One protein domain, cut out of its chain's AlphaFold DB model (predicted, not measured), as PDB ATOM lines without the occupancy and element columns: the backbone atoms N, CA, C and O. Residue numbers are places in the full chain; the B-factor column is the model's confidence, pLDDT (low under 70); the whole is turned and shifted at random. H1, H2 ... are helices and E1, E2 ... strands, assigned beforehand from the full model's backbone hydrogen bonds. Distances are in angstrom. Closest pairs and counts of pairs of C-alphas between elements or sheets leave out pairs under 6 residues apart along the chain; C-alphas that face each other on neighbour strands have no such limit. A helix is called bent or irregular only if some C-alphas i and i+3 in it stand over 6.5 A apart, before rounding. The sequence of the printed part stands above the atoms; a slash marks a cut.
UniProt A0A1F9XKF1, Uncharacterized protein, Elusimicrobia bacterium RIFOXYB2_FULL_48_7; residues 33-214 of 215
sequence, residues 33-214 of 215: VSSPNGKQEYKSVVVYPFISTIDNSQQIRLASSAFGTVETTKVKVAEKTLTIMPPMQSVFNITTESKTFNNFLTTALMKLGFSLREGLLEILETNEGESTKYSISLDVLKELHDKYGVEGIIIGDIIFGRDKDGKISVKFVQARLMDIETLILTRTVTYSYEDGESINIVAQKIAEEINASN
ATOM      1  N   VAL A  33     101.726  86.650 148.196       38.91
ATOM      2  CA  VAL A  33     101.063  87.264 149.349       38.91
ATOM      3  C   VAL A  33     101.232  86.308 150.527       38.91
ATOM      4  O   VAL A  33     100.535  85.302 150.616       38.91
ATOM      5  N   SER A  34     102.214  86.581 151.387       36.28
ATOM      6  CA  SER A  34     102.475  85.789 152.593       36.28
ATOM      7  C   SER A  34     101.376  86.018 153.635       36.28
ATOM      8  O   SER A  34     101.069  87.164 153.968       36.28
ATOM      9  N   SER A  35     100.812  84.933 154.172       39.06
ATOM     10  CA  SER A  35      99.889  84.981 155.313       39.06
ATOM     11  C   SER A  35     100.597  85.507 156.581       39.06
ATOM     12  O   SER A  35     101.783  85.222 156.769       39.06
ATOM     13  N   PRO A  36      99.902  86.247 157.473       39.84
ATOM     14  CA  PRO A  36     100.455  86.721 158.748       39.84
ATOM     15  C   PRO A  36     100.800  85.600 159.740       39.84
ATOM     16  O   PRO A  36     101.597  85.820 160.652       39.84
ATOM     17  N   ASN A  37     100.218  84.409 159.574       39.50
ATOM     18  CA  ASN A  37     100.500  83.245 160.411       39.50
ATOM     19  C   ASN A  37     101.509  82.350 159.680       39.50
ATOM     20  O   ASN A  37     101.319  82.041 158.506       39.50
ATOM     21  N   GLY A  38     102.617  82.030 160.359       45.84
ATOM     22  CA  GLY A  38     103.841  81.453 159.790       45.84
ATOM     23  C   GLY A  38     103.668  80.181 158.954       45.84
ATOM     24  O   GLY A  38     102.606  79.580 158.937       45.84
ATOM     25  N   LYS A  39     104.755  79.788 158.264       49.47
ATOM     26  CA  LYS A  39     104.877  78.609 157.383       49.47
ATOM     27  C   LYS A  39     104.054  77.409 157.883       49.47
ATOM     28  O   LYS A  39     104.533  76.627 158.701       49.47
ATOM     29  N   GLN A  40     102.831  77.275 157.387       62.28
ATOM     30  CA  GLN A  40     101.974  76.132 157.655       62.28
ATOM     31  C   GLN A  40     102.165  75.152 156.504       62.28
ATOM     32  O   GLN A  40     101.919  75.495 155.347       62.28
ATOM     33  N   GLU A  41     102.688  73.968 156.819       71.81
ATOM     34  CA  GLU A  41     102.851  72.905 155.833       71.81
ATOM     35  C   GLU A  41     101.522  72.160 155.662       71.81
ATOM     36  O   GLU A  41     101.047  71.525 156.602       71.81
ATOM     37  N   TYR A  42     100.936  72.206 154.467       78.75
ATOM     38  CA  TYR A  42      99.705  71.492 154.125       78.75
ATOM     39  C   TYR A  42     100.034  70.096 153.591       78.75
ATOM     40  O   TYR A  42     100.639  69.956 152.531       78.75
ATOM     41  N   LYS A  43      99.621  69.043 154.286       80.38
ATOM     42  CA  LYS A  43      99.762  67.638 153.867       80.38
ATOM     43  C   LYS A  43      98.480  67.095 153.241       80.38
ATOM     44  O   LYS A  43      98.530  66.156 152.443       80.38
ATOM     45  N   SER A  44      97.342  67.687 153.587       83.00
ATOM     46  CA  SER A  44      96.020  67.278 153.119       83.00
ATOM     47  C   SER A  44      95.284  68.472 152.523       83.00
ATOM     48  O   SER A  44      94.986  69.441 153.224       83.00
ATOM     49  N   VAL A  45      94.994  68.421 151.221       84.62
ATOM     50  CA  VAL A  45      94.282  69.503 150.528       84.62
ATOM     51  C   VAL A  45      93.123  68.967 149.704       84.62
ATOM     52  O   VAL A  45      93.137  67.835 149.225       84.62
ATOM     53  N   VAL A  46      92.113  69.804 149.504       84.81
ATOM     54  CA  VAL A  46      91.031  69.534 148.558       84.81
ATOM     55  C   VAL A  46      91.100  70.513 147.394       84.81
ATOM     56  O   VAL A  46      91.289  71.711 147.586       84.81
ATOM     57  N   VAL A  47      90.968  70.009 146.168       84.81
ATOM     58  CA  VAL A  47      90.906  70.845 144.965       84.81
ATOM     59  C   VAL A  47      89.440  71.099 144.649       84.81
ATOM     60  O   VAL A  47      88.714  70.186 144.254       84.81
ATOM     61  N   TYR A  48      88.992  72.335 144.841       81.00
ATOM     62  CA  TYR A  48      87.675  72.755 144.389       81.00
ATOM     63  C   TYR A  48      87.670  72.884 142.866       81.00
ATOM     64  O   TYR A  48      88.686  73.289 142.289       81.00
ATOM     65  N   PRO A  49      86.548  72.582 142.191       77.88
ATOM     66  CA  PRO A  49      86.499  72.699 140.752       77.88
ATOM     67  C   PRO A  49      86.843  74.107 140.280       77.88
ATOM     68  O   PRO A  49      86.157  75.071 140.622       77.88
ATOM     69  N   PHE A  50      87.894  74.218 139.468       81.12
ATOM     70  CA  PHE A  50      88.231  75.490 138.852       81.12
ATOM     71  C   PHE A  50      87.090  75.946 137.940       81.12
ATOM     72  O   PHE A  50      86.544  75.170 137.143       81.12
ATOM     73  N   ILE A  51      86.747  77.221 138.062       79.44
ATOM     74  CA  ILE A  51      85.769  77.869 137.194       79.44
ATOM     75  C   ILE A  51      86.485  78.326 135.928       79.44
ATOM     76  O   ILE A  51      87.640  78.750 135.978       79.44
ATOM     77  N   SER A  52      85.842  78.217 134.773       75.06
ATOM     78  CA  SER A  52      86.504  78.516 133.511       75.06
ATOM     79  C   SER A  52      85.628  79.204 132.489       75.06
ATOM     80  O   SER A  52      84.404  79.128 132.504       75.06
ATOM     81  N   THR A  53      86.294  79.854 131.546       76.62
ATOM     82  CA  THR A  53      85.679  80.339 130.316       76.62
ATOM     83  C   THR A  53      86.534  79.926 129.120       76.62
ATOM     84  O   THR A  53      87.737  79.682 129.261       76.62
ATOM     85  N   ILE A  54      85.907  79.796 127.951       68.19
ATOM     86  CA  ILE A  54      86.601  79.546 126.685       68.19
ATOM     87  C   ILE A  54      86.485  80.821 125.863       68.19
ATOM     88  O   ILE A  54      85.392  81.181 125.418       68.19
ATOM     89  N   ASP A  55      87.614  81.488 125.649       65.19
ATOM     90  CA  ASP A  55      87.684  82.656 124.788       65.19
ATOM     91  C   ASP A  55      87.460  82.236 123.322       65.19
ATOM     92  O   ASP A  55      88.331  81.639 122.685       65.19
ATOM     93  N   ASN A  56      86.254  82.493 122.804       51.56
ATOM     94  CA  ASN A  56      85.853  82.172 121.430       51.56
ATOM     95  C   ASN A  56      85.823  83.400 120.504       51.56
ATOM     96  O   ASN A  56      85.450  83.274 119.338       51.56
ATOM     97  N   SER A  57      86.168  84.602 120.977       40.44
ATOM     98  CA  SER A  57      86.056  85.803 120.149       40.44
ATOM     99  C   SER A  57      87.098  86.842 120.528       40.44
ATOM    100  O   SER A  57      87.433  87.012 121.687       40.44
ATOM    101  N   GLN A  58      87.547  87.627 119.550       40.47
ATOM    102  CA  GLN A  58      88.431  88.788 119.727       40.47
ATOM    103  C   GLN A  58      87.946  89.847 120.757       40.47
ATOM    104  O   GLN A  58      88.565  90.903 120.873       40.47
ATOM    105  N   GLN A  59      86.857  89.605 121.495       38.06
ATOM    106  CA  GLN A  59      86.308  90.473 122.533       38.06
ATOM    107  C   GLN A  59      87.178  90.539 123.797       38.06
ATOM    108  O   GLN A  59      87.136  91.557 124.482       38.06
ATOM    109  N   ILE A  60      88.068  89.568 124.049       42.25
ATOM    110  CA  ILE A  60      89.085  89.677 125.115       42.25
ATOM    111  C   ILE A  60      90.411  90.266 124.580       42.25
ATOM    112  O   ILE A  60      91.476  90.128 125.169       42.25
ATOM    113  N   ARG A  61      90.385  91.041 123.483       35.31
ATOM    114  CA  ARG A  61      91.504  91.956 123.164       35.31
ATOM    115  C   ARG A  61      91.648  93.100 124.175       35.31
ATOM    116  O   ARG A  61      92.668  93.782 124.175       35.31
ATOM    117  N   LEU A  62      90.664  93.287 125.056       35.69
ATOM    118  CA  LEU A  62      90.730  94.248 126.157       35.69
ATOM    119  C   LEU A  62      91.549  93.752 127.356       35.69
ATOM    120  O   LEU A  62      92.005  94.589 128.127       35.69
ATOM    121  N   ALA A  63      91.820  92.448 127.502       36.62
ATOM    122  CA  ALA A  63      92.688  91.988 128.586       36.62
ATOM    123  C   ALA A  63      94.165  92.269 128.277       36.62
ATOM    124  O   ALA A  63      94.890  92.688 129.166       36.62
ATOM    125  N   SER A  64      94.600  92.164 127.014       34.97
ATOM    126  CA  SER A  64      96.010  92.306 126.597       34.97
ATOM    127  C   SER A  64      96.665  93.631 127.022       34.97
ATOM    128  O   SER A  64      97.839  93.647 127.378       34.97
ATOM    129  N   SER A  65      95.908  94.735 127.027       32.22
ATOM    130  CA  SER A  65      96.364  96.060 127.480       32.22
ATOM    131  C   SER A  65      95.847  96.463 128.870       32.22
ATOM    132  O   SER A  65      96.246  97.507 129.377       32.22
ATOM    133  N   ALA A  66      94.982  95.649 129.489       31.41
ATOM    134  CA  ALA A  66      94.447  95.843 130.842       31.41
ATOM    135  C   ALA A  66      94.935  94.783 131.855       31.41
ATOM    136  O   ALA A  66      94.518  94.807 133.011       31.41
ATOM    137  N   PHE A  67      95.868  93.896 131.474       36.41
ATOM    138  CA  PHE A  67      96.478  92.886 132.357       36.41
ATOM    139  C   PHE A  67      97.266  93.485 133.537       36.41
ATOM    140  O   PHE A  67      97.676  92.748 134.429       36.41
ATOM    141  N   GLY A  68      97.452  94.809 133.585       31.47
ATOM    142  CA  GLY A  68      97.945  95.510 134.775       31.47
ATOM    143  C   GLY A  68      96.940  95.558 135.936       31.47
ATOM    144  O   GLY A  68      97.341  95.806 137.067       31.47
ATOM    145  N   THR A  69      95.656  95.298 135.672       34.31
ATOM    146  CA  THR A  69      94.552  95.350 136.645       34.31
ATOM    147  C   THR A  69      93.428  94.402 136.216       34.31
ATOM    148  O   THR A  69      92.302  94.831 135.971       34.31
ATOM    149  N   VAL A  70      93.709  93.101 136.088       37.81
ATOM    150  CA  VAL A  70      92.615  92.115 136.073       37.81
ATOM    151  C   VAL A  70      91.983  92.172 137.458       37.81
ATOM    152  O   VAL A  70      92.662  91.887 138.445       37.81
ATOM    153  N   GLU A  71      90.717  92.584 137.560       39.50
ATOM    154  CA  GLU A  71      89.963  92.372 138.793       39.50
ATOM    155  C   GLU A  71      89.940  90.868 139.053       39.50
ATOM    156  O   GLU A  71      89.272  90.105 138.362       39.50
ATOM    157  N   THR A  72      90.754  90.435 140.007       45.25
ATOM    158  CA  THR A  72      90.878  89.036 140.384       45.25
ATOM    159  C   THR A  72      89.578  88.562 141.017       45.25
ATOM    160  O   THR A  72      88.861  89.343 141.650       45.25
ATOM    161  N   THR A  73      89.283  87.266 140.879       48.91
ATOM    162  CA  THR A  73      88.140  86.633 141.545       48.91
ATOM    163  C   THR A  73      88.135  87.038 143.028       48.91
ATOM    164  O   THR A  73      89.117  86.795 143.726       48.91
ATOM    165  N   LYS A  74      87.096  87.685 143.555       50.69
ATOM    166  CA  LYS A  74      87.091  88.101 144.971       50.69
ATOM    167  C   LYS A  74      86.552  86.951 145.811       50.69
ATOM    168  O   LYS A  74      85.504  86.392 145.493       50.69
ATOM    169  N   VAL A  75      87.272  86.589 146.870       50.12
ATOM    170  CA  VAL A  75      86.771  85.642 147.868       50.12
ATOM    171  C   VAL A  75      86.156  86.451 148.994       50.12
ATOM    172  O   VAL A  75      86.845  87.249 149.628       50.12
ATOM    173  N   LYS A  76      84.854  86.281 149.221       53.94
ATOM    174  CA  LYS A  76      84.153  86.923 150.334       53.94
ATOM    175  C   LYS A  76      83.620  85.850 151.266       53.94
ATOM    176  O   LYS A  76      82.851  84.989 150.845       53.94
ATOM    177  N   VAL A  77      84.006  85.934 152.533       54.56
ATOM    178  CA  VAL A  77      83.370  85.166 153.602       54.56
ATOM    179  C   VAL A  77      82.120  85.939 154.018       54.56
ATOM    180  O   VAL A  77      82.208  87.069 154.499       54.56
ATOM    181  N   ALA A  78      80.949  85.368 153.755       53.28
ATOM    182  CA  ALA A  78      79.677  85.808 154.324       53.28
ATOM    183  C   ALA A  78      79.242  84.786 155.383       53.28
ATOM    184  O   ALA A  78      79.743  83.667 155.370       53.28
ATOM    185  N   GLU A  79      78.324  85.155 156.282       51.25
ATOM    186  CA  GLU A  79      78.009  84.466 157.555       51.25
ATOM    187  C   GLU A  79      77.941  82.921 157.529       51.25
ATOM    188  O   GLU A  79      78.146  82.305 158.572       51.25
ATOM    189  N   LYS A  80      77.668  82.278 156.382       57.66
ATOM    190  CA  LYS A  80      77.640  80.809 156.229       57.66
ATOM    191  C   LYS A  80      78.329  80.258 154.975       57.66
ATOM    192  O   LYS A  80      78.289  79.049 154.744       57.66
ATOM    193  N   THR A  81      78.945  81.100 154.147       47.03
ATOM    194  CA  THR A  81      79.474  80.674 152.842       47.03
ATOM    195  C   THR A  81      80.781  81.363 152.477       47.03
ATOM    196  O   THR A  81      80.947  82.569 152.669       47.03
ATOM    197  N   LEU A  82      81.675  80.602 151.850       56.47
ATOM    198  CA  LEU A  82      82.812  81.118 151.098       56.47
ATOM    199  C   LEU A  82      82.368  81.350 149.649       56.47
ATOM    200  O   LEU A  82      82.164  80.388 148.911       56.47
ATOM    201  N   THR A  83      82.193  82.605 149.239       56.78
ATOM    202  CA  THR A  83      81.772  82.941 147.870       56.78
ATOM    203  C   THR A  83      82.973  83.300 147.003       56.78
ATOM    204  O   THR A  83      83.757  84.188 147.342       56.78
ATOM    205  N   ILE A  84      83.072  82.632 145.858       59.06
ATOM    206  CA  ILE A  84      84.034  82.844 144.780       59.06
ATOM    207  C   ILE A  84      83.329  83.693 143.717       59.06
ATOM    208  O   ILE A  84      82.453  83.211 142.997       59.06
ATOM    209  N   MET A  85      83.666  84.981 143.658       56.62
ATOM    210  CA  MET A  85      83.095  85.913 142.682       56.62
ATOM    211  C   MET A  85      84.029  86.040 141.479       56.62
ATOM    212  O   MET A  85      85.101  86.615 141.669       56.62
ATOM    213  N   PRO A  86      83.673  85.545 140.278       53.34
ATOM    214  CA  PRO A  86      84.516  85.695 139.093       53.34
ATOM    215  C   PRO A  86      84.738  87.175 138.716       53.34
ATOM    216  O   PRO A  86      83.966  88.039 139.148       53.34
ATOM    217  N   PRO A  87      85.766  87.488 137.903       53.47
ATOM    218  CA  PRO A  87      85.971  88.820 137.334       53.47
ATOM    219  C   PRO A  87      84.722  89.312 136.591       53.47
ATOM    220  O   PRO A  87      84.048  88.530 135.915       53.47
ATOM    221  N   MET A  88      84.416  90.612 136.673       46.53
ATOM    222  CA  MET A  88      83.307  91.191 135.908       46.53
ATOM    223  C   MET A  88      83.515  90.992 134.394       46.53
ATOM    224  O   MET A  88      84.621  91.158 133.887       46.53
ATOM    225  N   GLN A  89      82.411  90.715 133.684       46.66
ATOM    226  CA  GLN A  89      82.266  90.612 132.214       46.66
ATOM    227  C   GLN A  89      82.554  89.256 131.540       46.66
ATOM    228  O   GLN A  89      82.641  89.200 130.316       46.66
ATOM    229  N   SER A  90      82.642  88.140 132.269       52.97
ATOM    230  CA  SER A  90      82.701  86.810 131.630       52.97
ATOM    231  C   SER A  90      81.854  85.766 132.355       52.97
ATOM    232  O   SER A  90      81.844  85.695 133.581       52.97
ATOM    233  N   VAL A  91      81.138  84.942 131.583       60.62
ATOM    234  CA  VAL A  91      80.424  83.774 132.112       60.62
ATOM    235  C   VAL A  91      81.469  82.704 132.420       60.62
ATOM    236  O   VAL A  91      81.998  82.059 131.510       60.62
ATOM    237  N   PHE A  92      81.806  82.560 133.699       64.81
ATOM    238  CA  PHE A  92      82.628  81.463 134.192       64.81
ATOM    239  C   PHE A  92      81.721  80.293 134.557       64.81
ATOM    240  O   PHE A  92      80.804  80.457 135.351       64.81
ATOM    241  N   ASN A  93      81.998  79.131 133.970       68.94
ATOM    242  CA  ASN A  93      81.289  77.877 134.185       68.94
ATOM    243  C   ASN A  93      82.271  76.756 134.528       68.94
ATOM    244  O   ASN A  93      83.457  76.841 134.226       68.94
ATOM    245  N   ILE A  94      81.797  75.658 135.113       72.94
ATOM    246  CA  ILE A  94      82.622  74.452 135.254       72.94
ATOM    247  C   ILE A  94      82.528  73.657 133.952       72.94
ATOM    248  O   ILE A  94      81.568  72.914 133.729       72.94
ATOM    249  N   THR A  95      83.513  73.830 133.071       78.56
ATOM    250  CA  THR A  95      83.543  73.175 131.757       78.56
ATOM    251  C   THR A  95      84.222  71.798 131.799       78.56
ATOM    252  O   THR A  95      84.830  71.394 132.793       78.56
ATOM    253  N   THR A  96      84.134  71.032 130.707       82.31
ATOM    254  CA  THR A  96      84.847  69.746 130.566       82.31
ATOM    255  C   THR A  96      86.364  69.925 130.691       82.31
ATOM    256  O   THR A  96      87.068  69.090 131.262       82.31
ATOM    257  N   GLU A  97      86.874  71.043 130.191       85.81
ATOM    258  CA  GLU A  97      88.284  71.409 130.227       85.81
ATOM    259  C   GLU A  97      88.741  71.754 131.642       85.81
ATOM    260  O   GLU A  97      89.824  71.324 132.034       85.81
ATOM    261  N   SER A  98      87.922  72.447 132.447       84.38
ATOM    262  CA  SER A  98      88.282  72.691 133.847       84.38
ATOM    263  C   SER A  98      88.252  71.412 134.675       84.38
ATOM    264  O   SER A  98      89.162  71.193 135.470       84.38
ATOM    265  N   LYS A  99      87.303  70.498 134.429       84.94
ATOM    266  CA  LYS A  99      87.329  69.146 135.021       84.94
ATOM    267  C   LYS A  99      88.607  68.390 134.651       84.94
ATOM    268  O   LYS A  99      89.246  67.794 135.512       84.94
ATOM    269  N   THR A 100      89.013  68.464 133.384       88.62
ATOM    270  CA  THR A 100      90.262  67.856 132.902       88.62
ATOM    271  C   THR A 100      91.483  68.470 133.590       88.62
ATOM    272  O   THR A 100      92.372  67.743 134.032       88.62
ATOM    273  N   PHE A 101      91.518  69.797 133.731       91.00
ATOM    274  CA  PHE A 101      92.568  70.499 134.462       91.00
ATOM    275  C   PHE A 101      92.632  70.062 135.930       91.00
ATOM    276  O   PHE A 101      93.712  69.712 136.401       91.00
ATOM    277  N   ASN A 102      91.490  70.014 136.623       89.50
ATOM    278  CA  ASN A 102      91.415  69.569 138.016       89.50
ATOM    279  C   ASN A 102      91.987  68.163 138.174       89.50
ATOM    280  O   ASN A 102      92.819  67.951 139.044       89.50
ATOM    281  N   ASN A 103      91.628  67.228 137.291       89.38
ATOM    282  CA  ASN A 103      92.149  65.861 137.346       89.38
ATOM    283  C   ASN A 103      93.679  65.820 137.200       89.38
ATOM    284  O   ASN A 103      94.355  65.085 137.926       89.38
ATOM    285  N   PHE A 104      94.246  66.617 136.284       93.88
ATOM    286  CA  PHE A 104      95.700  66.718 136.138       93.88
ATOM    287  C   PHE A 104      96.361  67.352 137.362       93.88
ATOM    288  O   PHE A 104      97.385  66.843 137.815       93.88
ATOM    289  N   LEU A 105      95.774  68.416 137.915       92.12
ATOM    290  CA  LEU A 105      96.291  69.099 139.098       92.12
ATOM    291  C   LEU A 105      96.262  68.176 140.320       92.12
ATOM    292  O   LEU A 105      97.276  68.016 140.993       92.12
ATOM    293  N   THR A 106      95.137  67.502 140.548       89.38
ATOM    294  CA  THR A 106      94.966  66.469 141.573       89.38
ATOM    295  C   THR A 106      96.033  65.384 141.424       89.38
ATOM    296  O   THR A 106      96.778  65.087 142.355       89.38
ATOM    297  N   THR A 107      96.196  64.839 140.218       90.31
ATOM    298  CA  THR A 107      97.206  63.803 139.956       90.31
ATOM    299  C   THR A 107      98.625  64.297 140.254       90.31
ATOM    300  O   THR A 107      99.436  63.553 140.809       90.31
ATOM    301  N   ALA A 108      98.944  65.539 139.887       91.88
ATOM    302  CA  ALA A 108     100.251  66.139 140.128       91.88
ATOM    303  C   ALA A 108     100.515  66.365 141.628       91.88
ATOM    304  O   ALA A 108     101.578  65.994 142.118       91.88
ATOM    305  N   LEU A 109      99.539  66.883 142.377       90.31
ATOM    306  CA  LEU A 109      99.638  67.084 143.827       90.31
ATOM    307  C   LEU A 109      99.799  65.755 144.583       90.31
ATOM    308  O   LEU A 109     100.674  65.638 145.439       90.31
ATOM    309  N   MET A 110      99.042  64.717 144.215       87.38
ATOM    310  CA  MET A 110      99.197  63.367 144.777       87.38
ATOM    311  C   MET A 110     100.618  62.818 144.611       87.38
ATOM    312  O   MET A 110     101.183  62.257 145.548       87.38
ATOM    313  N   LYS A 111     101.230  63.008 143.434       89.44
ATOM    314  CA  LYS A 111     102.624  62.593 143.186       89.44
ATOM    315  C   LYS A 111     103.627  63.323 144.079       89.44
ATOM    316  O   LYS A 111     104.696  62.784 144.346       89.44
ATOM    317  N   LEU A 112     103.289  64.530 144.527       88.06
ATOM    318  CA  LEU A 112     104.110  65.340 145.427       88.06
ATOM    319  C   LEU A 112     103.839  65.043 146.912       88.06
ATOM    320  O   LEU A 112     104.472  65.653 147.769       88.06
ATOM    321  N   GLY A 113     102.964  64.077 147.213       83.00
ATOM    322  CA  GLY A 113     102.705  63.588 148.568       83.00
ATOM    323  C   GLY A 113     101.478  64.191 149.247       83.00
ATOM    324  O   GLY A 113     101.234  63.879 150.411       83.00
ATOM    325  N   PHE A 114     100.691  65.014 148.549       83.81
ATOM    326  CA  PHE A 114      99.434  65.528 149.090       83.81
ATOM    327  C   PHE A 114      98.382  64.418 149.159       83.81
ATOM    328  O   PHE A 114      98.159  63.691 148.187       83.81
ATOM    329  N   SER A 115      97.691  64.315 150.294       76.12
ATOM    330  CA  SER A 115      96.461  63.529 150.381       76.12
ATOM    331  C   SER A 115      95.310  64.347 149.797       76.12
ATOM    332  O   SER A 115      95.090  65.480 150.225       76.12
ATOM    333  N   LEU A 116      94.598  63.791 148.812       71.50
ATOM    334  CA  LEU A 116      93.474  64.457 148.153       71.50
ATOM    335  C   LEU A 116      92.163  63.736 148.450       71.50
ATOM    336  O   LEU A 116      92.083  62.506 148.415       71.50
ATOM    337  N   ARG A 117      91.120  64.520 148.724       65.62
ATOM    338  CA  ARG A 117      89.759  64.033 148.973       65.62
ATOM    339  C   ARG A 117      88.827  64.548 147.877       65.62
ATOM    340  O   ARG A 117      88.366  65.679 147.939       65.62
ATOM    341  N   GLU A 118      88.577  63.736 146.854       55.34
ATOM    342  CA  GLU A 118      87.613  64.075 145.799       55.34
ATOM    343  C   GLU A 118      86.159  63.904 146.276       55.34
ATOM    344  O   GLU A 118      85.858  63.029 147.085       55.34
ATOM    345  N   GLY A 119      85.244  64.708 145.721       49.88
ATOM    346  CA  GLY A 119      83.806  64.401 145.727       49.88
ATOM    347  C   GLY A 119      82.980  64.884 146.921       49.88
ATOM    348  O   GLY A 119      81.833  64.470 147.043       49.88
ATOM    349  N   LEU A 120      83.513  65.755 147.781       50.28
ATOM    350  CA  LEU A 120      82.815  66.206 148.999       50.28
ATOM    351  C   LEU A 120      82.317  67.659 148.954       50.28
ATOM    352  O   LEU A 120      81.718  68.132 149.914       50.28
ATOM    353  N   LEU A 121      82.570  68.383 147.863       58.16
ATOM    354  CA  LEU A 121      82.219  69.796 147.752       58.16
ATOM    355  C   LEU A 121      80.964  69.956 146.894       58.16
ATOM    356  O   LEU A 121      81.015  69.816 145.671       58.16
ATOM    357  N   GLU A 122      79.836  70.245 147.546       54.06
ATOM    358  CA  GLU A 122      78.632  70.706 146.861       54.06
ATOM    359  C   GLU A 122      78.861  72.117 146.319       54.06
ATOM    360  O   GLU A 122      79.317  73.020 147.023       54.06
ATOM    361  N   ILE A 123      78.547  72.293 145.041       60.31
ATOM    362  CA  ILE A 123      78.703  73.558 144.335       60.31
ATOM    363  C   ILE A 123      77.368  74.279 144.425       60.31
ATOM    364  O   ILE A 123      76.411  73.903 143.749       60.31
ATOM    365  N   LEU A 124      77.296  75.313 145.260       59.16
ATOM    366  CA  LEU A 124      76.130  76.186 145.290       59.16
ATOM    367  C   LEU A 124      76.284  77.215 144.171       59.16
ATOM    368  O   LEU A 124      76.979  78.222 144.322       59.16
ATOM    369  N   GLU A 125      75.665  76.922 143.030       59.53
ATOM    370  CA  GLU A 125      75.563  77.840 141.901       59.53
ATOM    371  C   GLU A 125      74.367  78.770 142.121       59.53
ATOM    372  O   GLU A 125      73.224  78.326 142.227       59.53
ATOM    373  N   THR A 126      74.620  80.073 142.226       58.38
ATOM    374  CA  THR A 126      73.552  81.080 142.261       58.38
ATOM    375  C   THR A 126      73.723  82.019 141.079       58.38
ATOM    376  O   THR A 126      74.746  82.695 140.955       58.38
ATOM    377  N   ASN A 127      72.706  82.063 140.222       54.97
ATOM    378  CA  ASN A 127      72.646  82.985 139.096       54.97
ATOM    379  C   ASN A 127      72.043  84.308 139.574       54.97
ATOM    380  O   ASN A 127      70.835  84.413 139.781       54.97
ATOM    381  N   GLU A 128      72.892  85.318 139.771       51.94
ATOM    382  CA  GLU A 128      72.466  86.693 140.035       51.94
ATOM    383  C   GLU A 128      72.753  87.548 138.792       51.94
ATOM    384  O   GLU A 128      73.883  87.988 138.561       51.94
ATOM    385  N   GLY A 129      71.722  87.781 137.972       60.56
ATOM    386  CA  GLY A 129      71.838  88.564 136.737       60.56
ATOM    387  C   GLY A 129      72.694  87.867 135.672       60.56
ATOM    388  O   GLY A 129      72.425  86.720 135.328       60.56
ATOM    389  N   GLU A 130      73.713  88.558 135.146       51.72
ATOM    390  CA  GLU A 130      74.667  88.032 134.146       51.72
ATOM    391  C   GLU A 130      75.909  87.360 134.771       51.72
ATOM    392  O   GLU A 130      76.837  86.981 134.057       51.72
ATOM    393  N   SER A 131      75.958  87.226 136.101       53.81
ATOM    394  CA  SER A 131      77.106  86.656 136.814       53.81
ATOM    395  C   SER A 131      76.741  85.378 137.565       53.81
ATOM    396  O   SER A 131      75.815  85.363 138.381       53.81
ATOM    397  N   THR A 132      77.509  84.317 137.320       59.53
ATOM    398  CA  THR A 132      77.419  83.062 138.068       59.53
ATOM    399  C   THR A 132      78.287  83.164 139.316       59.53
ATOM    400  O   THR A 132      79.496  83.391 139.225       59.53
ATOM    401  N   LYS A 133      77.685  83.013 140.500       63.84
ATOM    402  CA  LYS A 133      78.426  82.924 141.765       63.84
ATOM    403  C   LYS A 133      78.584  81.468 142.165       63.84
ATOM    404  O   LYS A 133      77.609  80.719 142.177       63.84
ATOM    405  N   TYR A 134      79.796  81.117 142.578       67.62
ATOM    406  CA  TYR A 134      80.112  79.810 143.137       67.62
ATOM    407  C   TYR A 134      80.360  79.961 144.626       67.62
ATOM    408  O   TYR A 134      81.205  80.758 145.028       67.62
ATOM    409  N   SER A 135      79.622  79.226 145.453       66.06
ATOM    410  CA  SER A 135      79.809  79.267 146.903       66.06
ATOM    411  C   SER A 135      80.046  77.882 147.484       66.06
ATOM    412  O   SER A 135      79.464  76.900 147.028       66.06
ATOM    413  N   ILE A 136      80.879  77.836 148.521       71.56
ATOM    414  CA  ILE A 136      81.137  76.648 149.333       71.56
ATOM    415  C   ILE A 136      80.553  76.896 150.723       71.56
ATOM    416  O   ILE A 136      80.803  77.941 151.328       71.56
ATOM    417  N   SER A 137      79.762  75.951 151.227       72.69
ATOM    418  CA  SER A 137      79.234  76.015 152.593       72.69
ATOM    419  C   SER A 137      80.365  75.916 153.621       72.69
ATOM    420  O   SER A 137      81.219  75.033 153.522       72.69
ATOM    421  N   LEU A 138      80.356  76.790 154.633       76.12
ATOM    422  CA  LEU A 138      81.329  76.721 155.730       76.12
ATOM    423  C   LEU A 138      81.174  75.443 156.563       76.12
ATOM    424  O   LEU A 138      82.169  74.927 157.061       76.12
ATOM    425  N   ASP A 139      79.959  74.894 156.658       73.00
ATOM    426  CA  ASP A 139      79.714  73.629 157.358       73.00
ATOM    427  C   ASP A 139      80.409  72.457 156.652       73.00
ATOM    428  O   ASP A 139      80.965  71.581 157.309       73.00
ATOM    429  N   VAL A 140      80.453  72.479 155.315       77.25
ATOM    430  CA  VAL A 140      81.174  71.475 154.516       77.25
ATOM    431  C   VAL A 140      82.683  71.619 154.709       77.25
ATOM    432  O   VAL A 140      83.369  70.621 154.909       77.25
ATOM    433  N   LEU A 141      83.213  72.848 154.701       77.69
ATOM    434  CA  LEU A 141      84.637  73.093 154.975       77.69
ATOM    435  C   LEU A 141      85.030  72.630 156.384       77.69
ATOM    436  O   LEU A 141      86.059  71.979 156.557       77.69
ATOM    437  N   LYS A 142      84.173  72.893 157.374       78.50
ATOM    438  CA  LYS A 142      84.362  72.422 158.745       78.50
ATOM    439  C   LYS A 142      84.302  70.900 158.843       78.50
ATOM    440  O   LYS A 142      85.127  70.301 159.518       78.50
ATOM    441  N   GLU A 143      83.369  70.252 158.151       79.50
ATOM    442  CA  GLU A 143      83.299  68.790 158.107       79.50
ATOM    443  C   GLU A 143      84.552  68.171 157.467       79.50
ATOM    444  O   GLU A 143      85.083  67.183 157.979       79.50
ATOM    445  N   LEU A 144      85.049  68.765 156.377       80.00
ATOM    446  CA  LEU A 144      86.295  68.367 155.717       80.00
ATOM    447  C   LEU A 144      87.495  68.442 156.660       80.00
ATOM    448  O   LEU A 144      88.317  67.524 156.688       80.00
ATOM    449  N   HIS A 145      87.566  69.495 157.464       83.00
ATOM    450  CA  HIS A 145      88.573  69.626 158.502       83.00
ATOM    451  C   HIS A 145      88.391  68.577 159.610       83.00
ATOM    452  O   HIS A 145      89.245  67.712 159.804       83.00
ATOM    453  N   ASP A 146      87.242  68.591 160.289       80.62
ATOM    454  CA  ASP A 146      87.025  67.858 161.538       80.62
ATOM    455  C   ASP A 146      86.970  66.334 161.336       80.62
ATOM    456  O   ASP A 146      87.449  65.575 162.179       80.62
ATOM    457  N   LYS A 147      86.381  65.860 160.228       81.81
ATOM    458  CA  LYS A 147      86.223  64.418 159.961       81.81
ATOM    459  C   LYS A 147      87.320  63.841 159.082       81.81
ATOM    460  O   LYS A 147      87.638  62.658 159.212       81.81
ATOM    461  N   TYR A 148      87.857  64.638 158.159       79.31
ATOM    462  CA  TYR A 148      88.762  64.141 157.121       79.31
ATOM    463  C   TYR A 148      90.185  64.690 157.234       79.31
ATOM    464  O   TYR A 148      91.047  64.237 156.475       79.31
ATOM    465  N   GLY A 149      90.444  65.601 158.179       82.00
ATOM    466  CA  GLY A 149      91.758  66.202 158.390       82.00
ATOM    467  C   GLY A 149      92.252  66.949 157.156       82.00
ATOM    468  O   GLY A 149      93.436  66.882 156.836       82.00
ATOM    469  N   VAL A 150      91.349  67.557 156.384       83.75
ATOM    470  CA  VAL A 150      91.735  68.455 155.291       83.75
ATOM    471  C   VAL A 150      92.221  69.754 155.916       83.75
ATOM    472  O   VAL A 150      91.540  70.313 156.763       83.75
ATOM    473  N   GLU A 151      93.393  70.226 155.511       86.44
ATOM    474  CA  GLU A 151      94.038  71.406 156.101       86.44
ATOM    475  C   GLU A 151      93.892  72.626 155.181       86.44
ATOM    476  O   GLU A 151      93.799  73.760 155.644       86.44
ATOM    477  N   GLY A 152      93.838  72.399 153.866       87.38
ATOM    478  CA  GLY A 152      93.735  73.468 152.880       87.38
ATOM    479  C   GLY A 152      92.769  73.171 151.742       87.38
ATOM    480  O   GLY A 152      92.476  72.023 151.408       87.38
ATOM    481  N   ILE A 153      92.303  74.236 151.102       86.75
ATOM    482  CA  ILE A 153      91.481  74.179 149.898       86.75
ATOM    483  C   ILE A 153      92.137  74.977 148.777       86.75
ATOM    484  O   ILE A 153      92.566  76.114 148.969       86.75
ATOM    485  N   ILE A 154      92.215  74.369 147.595       88.19
ATOM    486  CA  ILE A 154      92.672  75.026 146.376       88.19
ATOM    487  C   ILE A 154      91.447  75.431 145.569       88.19
ATOM    488  O   ILE A 154      90.665  74.579 145.156       88.19
ATOM    489  N   ILE A 155      91.304  76.728 145.325       85.88
ATOM    490  CA  ILE A 155      90.274  77.307 144.460       85.88
ATOM    491  C   ILE A 155      90.945  78.082 143.332       85.88
ATOM    492  O   ILE A 155      92.082  78.532 143.473       85.88
ATOM    493  N   GLY A 156      90.252  78.299 142.223       83.56
ATOM    494  CA  GLY A 156      90.833  79.098 141.160       83.56
ATOM    495  C   GLY A 156      89.965  79.253 139.935       83.56
ATOM    496  O   GLY A 156      88.885  78.666 139.826       83.56
ATOM    497  N   ASP A 157      90.482  80.049 139.013       84.50
ATOM    498  CA  ASP A 157      89.866  80.352 137.733       84.50
ATOM    499  C   ASP A 157      90.847  80.114 136.580       84.50
ATOM    500  O   ASP A 157      92.070  80.186 136.741       84.50
ATOM    501  N   ILE A 158      90.299  79.740 135.421       84.44
ATOM    502  CA  ILE A 158      91.066  79.401 134.218       84.44
ATOM    503  C   ILE A 158      90.410  80.032 133.000       84.44
ATOM    504  O   ILE A 158      89.216  79.869 132.756       84.44
ATOM    505  N   ILE A 159      91.215  80.681 132.171       86.06
ATOM    506  CA  ILE A 159      90.800  81.108 130.840       86.06
ATOM    507  C   ILE A 159      91.459  80.178 129.836       86.06
ATOM    508  O   ILE A 159      92.690  80.100 129.739       86.06
ATOM    509  N   PHE A 160      90.628  79.477 129.076       85.94
ATOM    510  CA  PHE A 160      91.069  78.653 127.967       85.94
ATOM    511  C   PHE A 160      90.996  79.438 126.659       85.94
ATOM    512  O   PHE A 160      90.067  80.210 126.433       85.94
ATOM    513  N   GLY A 161      91.958  79.204 125.775       85.25
ATOM    514  CA  GLY A 161      91.928  79.657 124.391       85.25
ATOM    515  C   GLY A 161      91.845  78.464 123.450       85.25
ATOM    516  O   GLY A 161      92.379  77.390 123.743       85.25
ATOM    517  N   ARG A 162      91.195  78.664 122.307       85.06
ATOM    518  CA  ARG A 162      91.122  77.677 121.230       85.06
ATOM    519  C   ARG A 162      91.944  78.159 120.040       85.06
ATOM    520  O   ARG A 162      91.774  79.292 119.595       85.06
ATOM    521  N   ASP A 163      92.850  77.321 119.549       81.50
ATOM    522  CA  ASP A 163      93.612  77.636 118.341       81.50
ATOM    523  C   ASP A 163      92.800  77.373 117.058       81.50
ATOM    524  O   ASP A 163      91.639  76.955 117.093       81.50
ATOM    525  N   LYS A 164      93.413  77.655 115.903       76.44
ATOM    526  CA  LYS A 164      92.777  77.479 114.587       76.44
ATOM    527  C   LYS A 164      92.440  76.018 114.274       76.44
ATOM    528  O   LYS A 164      91.519  75.782 113.499       76.44
ATOM    529  N   ASP A 165      93.148  75.077 114.894       82.31
ATOM    530  CA  ASP A 165      92.947  73.637 114.735       82.31
ATOM    531  C   ASP A 165      91.939  73.083 115.762       82.31
ATOM    532  O   ASP A 165      91.677  71.881 115.816       82.31
ATOM    533  N   GLY A 166      91.339  73.956 116.579       80.75
ATOM    534  CA  GLY A 166      90.350  73.596 117.590       80.75
ATOM    535  C   GLY A 166      90.950  73.060 118.890       80.75
ATOM    536  O   GLY A 166      90.198  72.697 119.800       80.75
ATOM    537  N   LYS A 167      92.280  73.026 119.018       86.31
ATOM    538  CA  LYS A 167      92.958  72.557 120.223       86.31
ATOM    539  C   LYS A 167      92.822  73.597 121.326       86.31
ATOM    540  O   LYS A 167      92.986  74.800 121.118       86.31
ATOM    541  N   ILE A 168      92.514  73.109 122.523       88.31
ATOM    542  CA  ILE A 168      92.325  73.946 123.701       88.31
ATOM    543  C   ILE A 168      93.637  74.057 124.477       88.31
ATOM    544  O   ILE A 168      94.341  73.068 124.691       88.31
ATOM    545  N   SER A 169      93.952  75.276 124.899       91.38
ATOM    546  CA  SER A 169      95.138  75.634 125.673       91.38
ATOM    547  C   SER A 169      94.761  76.574 126.816       91.38
ATOM    548  O   SER A 169      93.747  77.265 126.754       91.38
ATOM    549  N   VAL A 170      95.567  76.607 127.871       88.06
ATOM    550  CA  VAL A 170      95.410  77.553 128.979       88.06
ATOM    551  C   VAL A 170      96.042  78.881 128.581       88.06
ATOM    552  O   VAL A 170      97.236  78.924 128.301       88.06
ATOM    553  N   LYS A 171      95.260  79.961 128.580       85.19
ATOM    554  CA  LYS A 171      95.736  81.339 128.365       85.19
ATOM    555  C   LYS A 171      96.028  82.046 129.676       85.19
ATOM    556  O   LYS A 171      96.977  82.814 129.766       85.19
ATOM    557  N   PHE A 172      95.238  81.756 130.697       86.00
ATOM    558  CA  PHE A 172      95.433  82.286 132.034       86.00
ATOM    559  C   PHE A 172      94.956  81.266 133.054       86.00
ATOM    560  O   PHE A 172      93.973  80.562 132.824       86.00
ATOM    561  N   VAL A 173      95.643  81.195 134.183       85.56
ATOM    562  CA  VAL A 173      95.178  80.455 135.350       85.56
ATOM    563  C   VAL A 173      95.586  81.194 136.606       85.56
ATOM    564  O   VAL A 173      96.713  81.686 136.714       85.56
ATOM    565  N   GLN A 174      94.686  81.205 137.576       85.62
ATOM    566  CA  GLN A 174      94.980  81.625 138.927       85.62
ATOM    567  C   GLN A 174      94.499  80.556 139.902       85.62
ATOM    568  O   GLN A 174      93.308  80.286 140.004       85.62
ATOM    569  N   ALA A 175      95.437  79.954 140.626       87.81
ATOM    570  CA  ALA A 175      95.183  78.996 141.692       87.81
ATOM    571  C   ALA A 175      95.480  79.644 143.044       87.81
ATOM    572  O   ALA A 175      96.476  80.350 143.205       87.81
ATOM    573  N   ARG A 176      94.629  79.391 144.028       86.25
ATOM    574  CA  ARG A 176      94.725  79.957 145.369       86.25
ATOM    575  C   ARG A 176      94.593  78.859 146.389       86.25
ATOM    576  O   ARG A 176      93.596  78.148 146.385       86.25
ATOM    577  N   LEU A 177      95.584  78.758 147.258       86.81
ATOM    578  CA  LEU A 177      95.528  77.903 148.428       86.81
ATOM    579  C   LEU A 177      95.030  78.739 149.599       86.81
ATOM    580  O   LEU A 177      95.556  79.821 149.874       86.81
ATOM    581  N   MET A 178      94.001  78.237 150.261       84.12
ATOM    582  CA  MET A 178      93.441  78.826 151.464       84.12
ATOM    583  C   MET A 178      93.503  77.811 152.592       84.12
ATOM    584  O   MET A 178      93.283  76.620 152.375       84.12
ATOM    585  N   ASP A 179      93.786  78.302 153.789       83.31
ATOM    586  CA  ASP A 179      93.670  77.525 155.013       83.31
ATOM    587  C   ASP A 179      92.192  77.237 155.302       83.31
ATOM    588  O   ASP A 179      91.371  78.151 155.232       83.31
ATOM    589  N   ILE A 180      91.823  75.985 155.578       83.06
ATOM    590  CA  ILE A 180      90.402  75.637 155.712       83.06
ATOM    591  C   ILE A 180      89.809  76.108 157.051       83.06
ATOM    592  O   ILE A 180      88.623  76.429 157.106       83.06
ATOM    593  N   GLU A 181      90.620  76.160 158.115       80.00
ATOM    594  CA  GLU A 181      90.190  76.530 159.469       80.00
ATOM    595  C   GLU A 181      89.982  78.043 159.570       80.00
ATOM    596  O   GLU A 181      88.960  78.525 160.061       80.00
ATOM    597  N   THR A 182      90.952  78.805 159.067       78.25
ATOM    598  CA  THR A 182      90.976  80.266 159.175       78.25
ATOM    599  C   THR A 182      90.404  80.971 157.948       78.25
ATOM    600  O   THR A 182      90.099  82.163 158.018       78.25
ATOM    601  N   LEU A 183      90.263  80.265 156.819       74.81
ATOM    602  CA  LEU A 183      89.889  80.816 155.508       74.81
ATOM    603  C   LEU A 183      90.828  81.931 155.033       74.81
ATOM    604  O   LEU A 183      90.465  82.750 154.185       74.81
ATOM    605  N   ILE A 184      92.048  81.974 155.570       76.94
ATOM    606  CA  ILE A 184      93.064  82.933 155.159       76.94
ATOM    607  C   ILE A 184      93.699  82.434 153.862       76.94
ATOM    608  O   ILE A 184      94.104  81.277 153.737       76.94
ATOM    609  N   LEU A 185      93.800  83.332 152.880       76.81
ATOM    610  CA  LEU A 185      94.562  83.091 151.660       76.81
ATOM    611  C   LEU A 185      96.042  82.944 152.018       76.81
ATOM    612  O   LEU A 185      96.669  83.899 152.474       76.81
ATOM    613  N   THR A 186      96.602  81.760 151.789       79.50
ATOM    614  CA  THR A 186      98.003  81.471 152.113       79.50
ATOM    615  C   THR A 186      98.911  81.558 150.903       79.50
ATOM    616  O   THR A 186     100.088  81.892 151.038       79.50
ATOM    617  N   ARG A 187      98.375  81.297 149.706       80.88
ATOM    618  CA  ARG A 187      99.142  81.382 148.464       80.88
ATOM    619  C   ARG A 187      98.261  81.711 147.274       80.88
ATOM    620  O   ARG A 187      97.161  81.184 147.147       80.88
ATOM    621  N   THR A 188      98.811  82.489 146.348       82.25
ATOM    622  CA  THR A 188      98.299  82.621 144.982       82.25
ATOM    623  C   THR A 188      99.394  82.246 143.986       82.25
ATOM    624  O   THR A 188     100.525  82.711 144.093       82.25
ATOM    625  N   VAL A 189      99.058  81.405 143.011       84.25
ATOM    626  CA  VAL A 189      99.901  81.042 141.867       84.25
ATOM    627  C   VAL A 189      99.169  81.481 140.610       84.25
ATOM    628  O   VAL A 189      98.021  81.101 140.400       84.25
ATOM    629  N   THR A 190      99.814  82.306 139.789       83.94
ATOM    630  CA  THR A 190      99.209  82.853 138.570       83.94
ATOM    631  C   THR A 190     100.139  82.639 137.386       83.94
ATOM    632  O   THR A 190     101.325  82.959 137.466       83.94
ATOM    633  N   TYR A 191      99.593  82.138 136.279       84.31
ATOM    634  CA  TYR A 191     100.292  82.044 135.001       84.31
ATOM    635  C   TYR A 191      99.456  82.673 133.890       84.31
ATOM    636  O   TYR A 191      98.234  82.547 133.870       84.31
ATOM    637  N   SER A 192     100.137  83.322 132.948       83.81
ATOM    638  CA  SER A 192      99.539  83.927 131.761       83.81
ATOM    639  C   SER A 192     100.383  83.580 130.540       83.81
ATOM    640  O   SER A 192     101.610  83.670 130.595       83.81
ATOM    641  N   TYR A 193      99.726  83.193 129.451       80.69
ATOM    642  CA  TYR A 193     100.344  82.715 128.220       80.69
ATOM    643  C   TYR A 193      99.681  83.379 127.016       80.69
ATOM    644  O   TYR A 193      98.495  83.176 126.761       80.69
ATOM    645  N   GLU A 194     100.463  84.131 126.242       78.12
ATOM    646  CA  GLU A 194      99.983  84.788 125.022       78.12
ATOM    647  C   GLU A 194      99.518  83.752 123.983       78.12
ATOM    648  O   GLU A 194      98.365  83.765 123.541       78.12
ATOM    649  N   ASP A 195     100.364  82.760 123.699       80.44
ATOM    650  CA  ASP A 195     100.071  81.684 122.744       80.44
ATOM    651  C   ASP A 195      99.297  80.513 123.357       80.44
ATOM    652  O   ASP A 195      98.633  79.760 122.646       80.44
ATOM    653  N   GLY A 196      99.199  80.467 124.683       86.38
ATOM    654  CA  GLY A 196      98.567  79.379 125.420       86.38
ATOM    655  C   GLY A 196      99.531  78.234 125.721       86.38
ATOM    656  O   GLY A 196     100.545  78.056 125.053       86.38
ATOM    657  N   GLU A 197      99.219  77.459 126.753       92.75
ATOM    658  CA  GLU A 197     100.034  76.331 127.214       92.75
ATOM    659  C   GLU A 197      99.168  75.082 127.413       92.75
ATOM    660  O   GLU A 197      97.950  75.157 127.612       92.75
ATOM    661  N   SER A 198      99.783  73.902 127.343       93.81
ATOM    662  CA  SER A 198      99.069  72.640 127.532       93.81
ATOM    663  C   SER A 198      98.508  72.505 128.952       93.81
ATOM    664  O   SER A 198      99.222  72.708 129.935       93.81
ATOM    665  N   ILE A 199      97.246  72.073 129.063       94.00
ATOM    666  CA  ILE A 199      96.506  71.918 130.331       94.00
ATOM    667  C   ILE A 199      97.311  71.124 131.371       94.00
ATOM    668  O   ILE A 199      97.462  71.562 132.509       94.00
ATOM    669  N   ASN A 200      97.870  69.977 130.977       95.19
ATOM    670  CA  ASN A 200      98.647  69.111 131.866       95.19
ATOM    671  C   ASN A 200      99.968  69.752 132.329       95.19
ATOM    672  O   ASN A 200     100.371  69.546 133.469       95.19
ATOM    673  N   ILE A 201     100.633  70.527 131.464       95.38
ATOM    674  CA  ILE A 201     101.885  71.221 131.798       95.38
ATOM    675  C   ILE A 201     101.604  72.308 132.832       95.38
ATOM    676  O   ILE A 201     102.314  72.406 133.829       95.38
ATOM    677  N   VAL A 202     100.553  73.102 132.620       94.44
ATOM    678  CA  VAL A 202     100.169  74.152 133.568       94.44
ATOM    679  C   VAL A 202      99.758  73.563 134.917       94.44
ATOM    680  O   VAL A 202     100.211  74.045 135.951       94.44
ATOM    681  N   ALA A 203      98.956  72.496 134.922       94.69
ATOM    682  CA  ALA A 203      98.553  71.819 136.153       94.69
ATOM    683  C   ALA A 203      99.760  71.292 136.954       94.69
ATOM    684  O   ALA A 203      99.826  71.480 138.168       94.69
ATOM    685  N   GLN A 204     100.745  70.696 136.269       95.69
ATOM    686  CA  GLN A 204     101.990  70.237 136.887       95.69
ATOM    687  C   GLN A 204     102.787  71.404 137.491       95.69
ATOM    688  O   GLN A 204     103.187  71.318 138.651       95.69
ATOM    689  N   LYS A 205     102.959  72.508 136.746       94.19
ATOM    690  CA  LYS A 205     103.650  73.716 137.232       94.19
ATOM    691  C   LYS A 205     102.989  74.262 138.498       94.19
ATOM    692  O   LYS A 205     103.680  74.535 139.466       94.19
ATOM    693  N   ILE A 206     101.656  74.362 138.532       92.50
ATOM    694  CA  ILE A 206     100.941  74.823 139.734       92.50
ATOM    695  C   ILE A 206     101.186  73.891 140.923       92.50
ATOM    696  O   ILE A 206     101.452  74.380 142.019       92.50
ATOM    697  N   ALA A 207     101.107  72.572 140.732       92.19
ATOM    698  CA  ALA A 207     101.338  71.616 141.813       92.19
ATOM    699  C   ALA A 207     102.758  71.731 142.390       92.19
ATOM    700  O   ALA A 207     102.936  71.745 143.610       92.19
ATOM    701  N   GLU A 208     103.759  71.842 141.517       92.00
ATOM    702  CA  GLU A 208     105.158  72.050 141.900       92.00
ATOM    703  C   GLU A 208     105.336  73.356 142.662       92.00
ATOM    704  O   GLU A 208     105.958  73.356 143.722       92.00
ATOM    705  N   GLU A 209     104.736  74.438 142.169       88.38
ATOM    706  CA  GLU A 209     104.815  75.751 142.790       88.38
ATOM    707  C   GLU A 209     104.207  75.699 144.194       88.38
ATOM    708  O   GLU A 209     104.872  76.094 145.153       88.38
ATOM    709  N   ILE A 210     102.999  75.135 144.341       87.06
ATOM    710  CA  ILE A 210     102.315  74.920 145.629       87.06
ATOM    711  C   ILE A 210     103.205  74.122 146.590       87.06
ATOM    712  O   ILE A 210     103.439  74.576 147.708       87.06
ATOM    713  N   ASN A 211     103.766  72.995 146.145       85.81
ATOM    714  CA  ASN A 211     104.639  72.148 146.958       85.81
ATOM    715  C   ASN A 211     105.969  72.822 147.336       85.81
ATOM    716  O   ASN A 211     106.478  72.615 148.434       85.81
ATOM    717  N   ALA A 212     106.554  73.621 146.442       80.31
ATOM    718  CA  ALA A 212     107.867  74.230 146.648       80.31
ATOM    719  C   ALA A 212     107.890  75.215 147.822       80.31
ATOM    720  O   ALA A 212     108.921  75.350 148.472       80.31
ATOM    721  N   SER A 213     106.772  75.878 148.122       64.31
ATOM    722  CA  SER A 213     106.671  76.744 149.312       64.31
ATOM    723  C   SER A 213     106.049  76.060 150.521       64.31
ATOM    724  O   SER A 213     105.841  76.712 151.539       64.31
ATOM    725  N   ASN A 214     105.778  74.763 150.410       61.47
ATOM    726  CA  ASN A 214     105.371  73.897 151.509       61.47
ATOM    727  C   ASN A 214     106.582  73.292 152.252       61.47
ATOM    728  O   ASN A 214     106.415  72.381 153.052       61.47
TER     729      ASN A 214
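What this domain is: This is residues 33 to 214 of the 215 residues of an uncharacterized protein of Elusimicrobia bacterium RIFOXYB2_FULL_48_7 (UniProt A0A1F9XKF1). A strongly twisted sheet of long strands, E7, E8 and E9, has the short strands E1 and E2 end to end along the free side of E7, and helices H2 and H4 pack on it, side by side. A smaller strongly twisted sheet, E3, E4, E6 and E5, sits beside the large one and only just apart from it, the closest C-alphas of E4 and E7 being 8.3 A apart and those of E6 and E2 8.4 A, with H3 reaching from it to the large sheet at one end and H1 far out at the other. The 182 printed residues hold four named helices and nine strands, in the order E1 E2 H1 E3 E4 H2 E5 E6 H3 E7 E8 E9 H4. The class is mixed; the large sheet is branched and mixed, the small one antiparallel. The whole is compact, with a radius of gyration of the C-alphas of 16.0 A and spans of 47 by 37 by 30 A.

Where its parts are: Find C-alpha 152 at (93.735, 73.468, 152.880); E7, residues 152 to 162, runs 32.0 A from there. E8 is 168 to 179, 31.5 A, and E9 is 185 to 197, 25.9 A. E1, 44 to 47, begins at (96.020, 67.278, 153.119); E2 is 51 to 55. Look for E3 at 74 to 78, E4 at 81 to 85, E5 at 124 to 128 and E6 at 131 to 137. H1 is 58 to 62, H2 96 to 111, 22.9 A, H3 138 to 148, and H4 199 to 212, ending at (107.867, 74.230, 146.648).

How they stand to each other: E7, E8 and E9 form a meander, each strand the antiparallel neighbour of the one before; see N 155 and O 176, 2.9 A, and N 175 and O 189, 2.8 A. E8 bends by 66 degrees at 171 and E9 by 115 degrees at 194. E1 and E2 are parallel to E7, on one side of it: N 46 and O 152 are 2.9 A apart, N 53 and O 158 3.2 A. H4 is over E8, height 9.1 A, along the strands at 23 degrees on the local plane; only just, it is not over E9, where 2 of its C-alphas fall. H2 is on this sheet at a height of 4.1 A, only just above its level, and, only just, over none of its strands, with 2 C-alphas falling on E7. H2 and H4 touch, C-alphas of Leu 105 and Ala 203 closest at 4.6 A, at a steep tilt of 38 degrees, the same way. In the small sheet, N 76 and O 83 are 3.0 A apart, N 82 and O 136 2.8 A, and N 126 and O 133 3.1 A. E4, H2 and E5 make a split strand-helix-strand unit, E6 lying between its strands, with a right-handed crossover. H3 only grazes both sheets. Every O i to N i+4 pair is within hydrogen-bond range in H2, H3 and H4; H1, only just irregular with C-alphas 59 and 62 6.9 A apart, has 0 of 1, and 1 of 2 O i to N i+3 pairs.

The domain as a whole: The farthest C-alphas, Asp 146 and Lys 164, are 48.3 A apart. The printed part has no cut; the links H1 to E3 and H2 to E5 are long. The mean pLDDT of the printed part is 71.5, with residues 33 to 40, 54 to 93, 117 to 135 and 213 to 214 under 70.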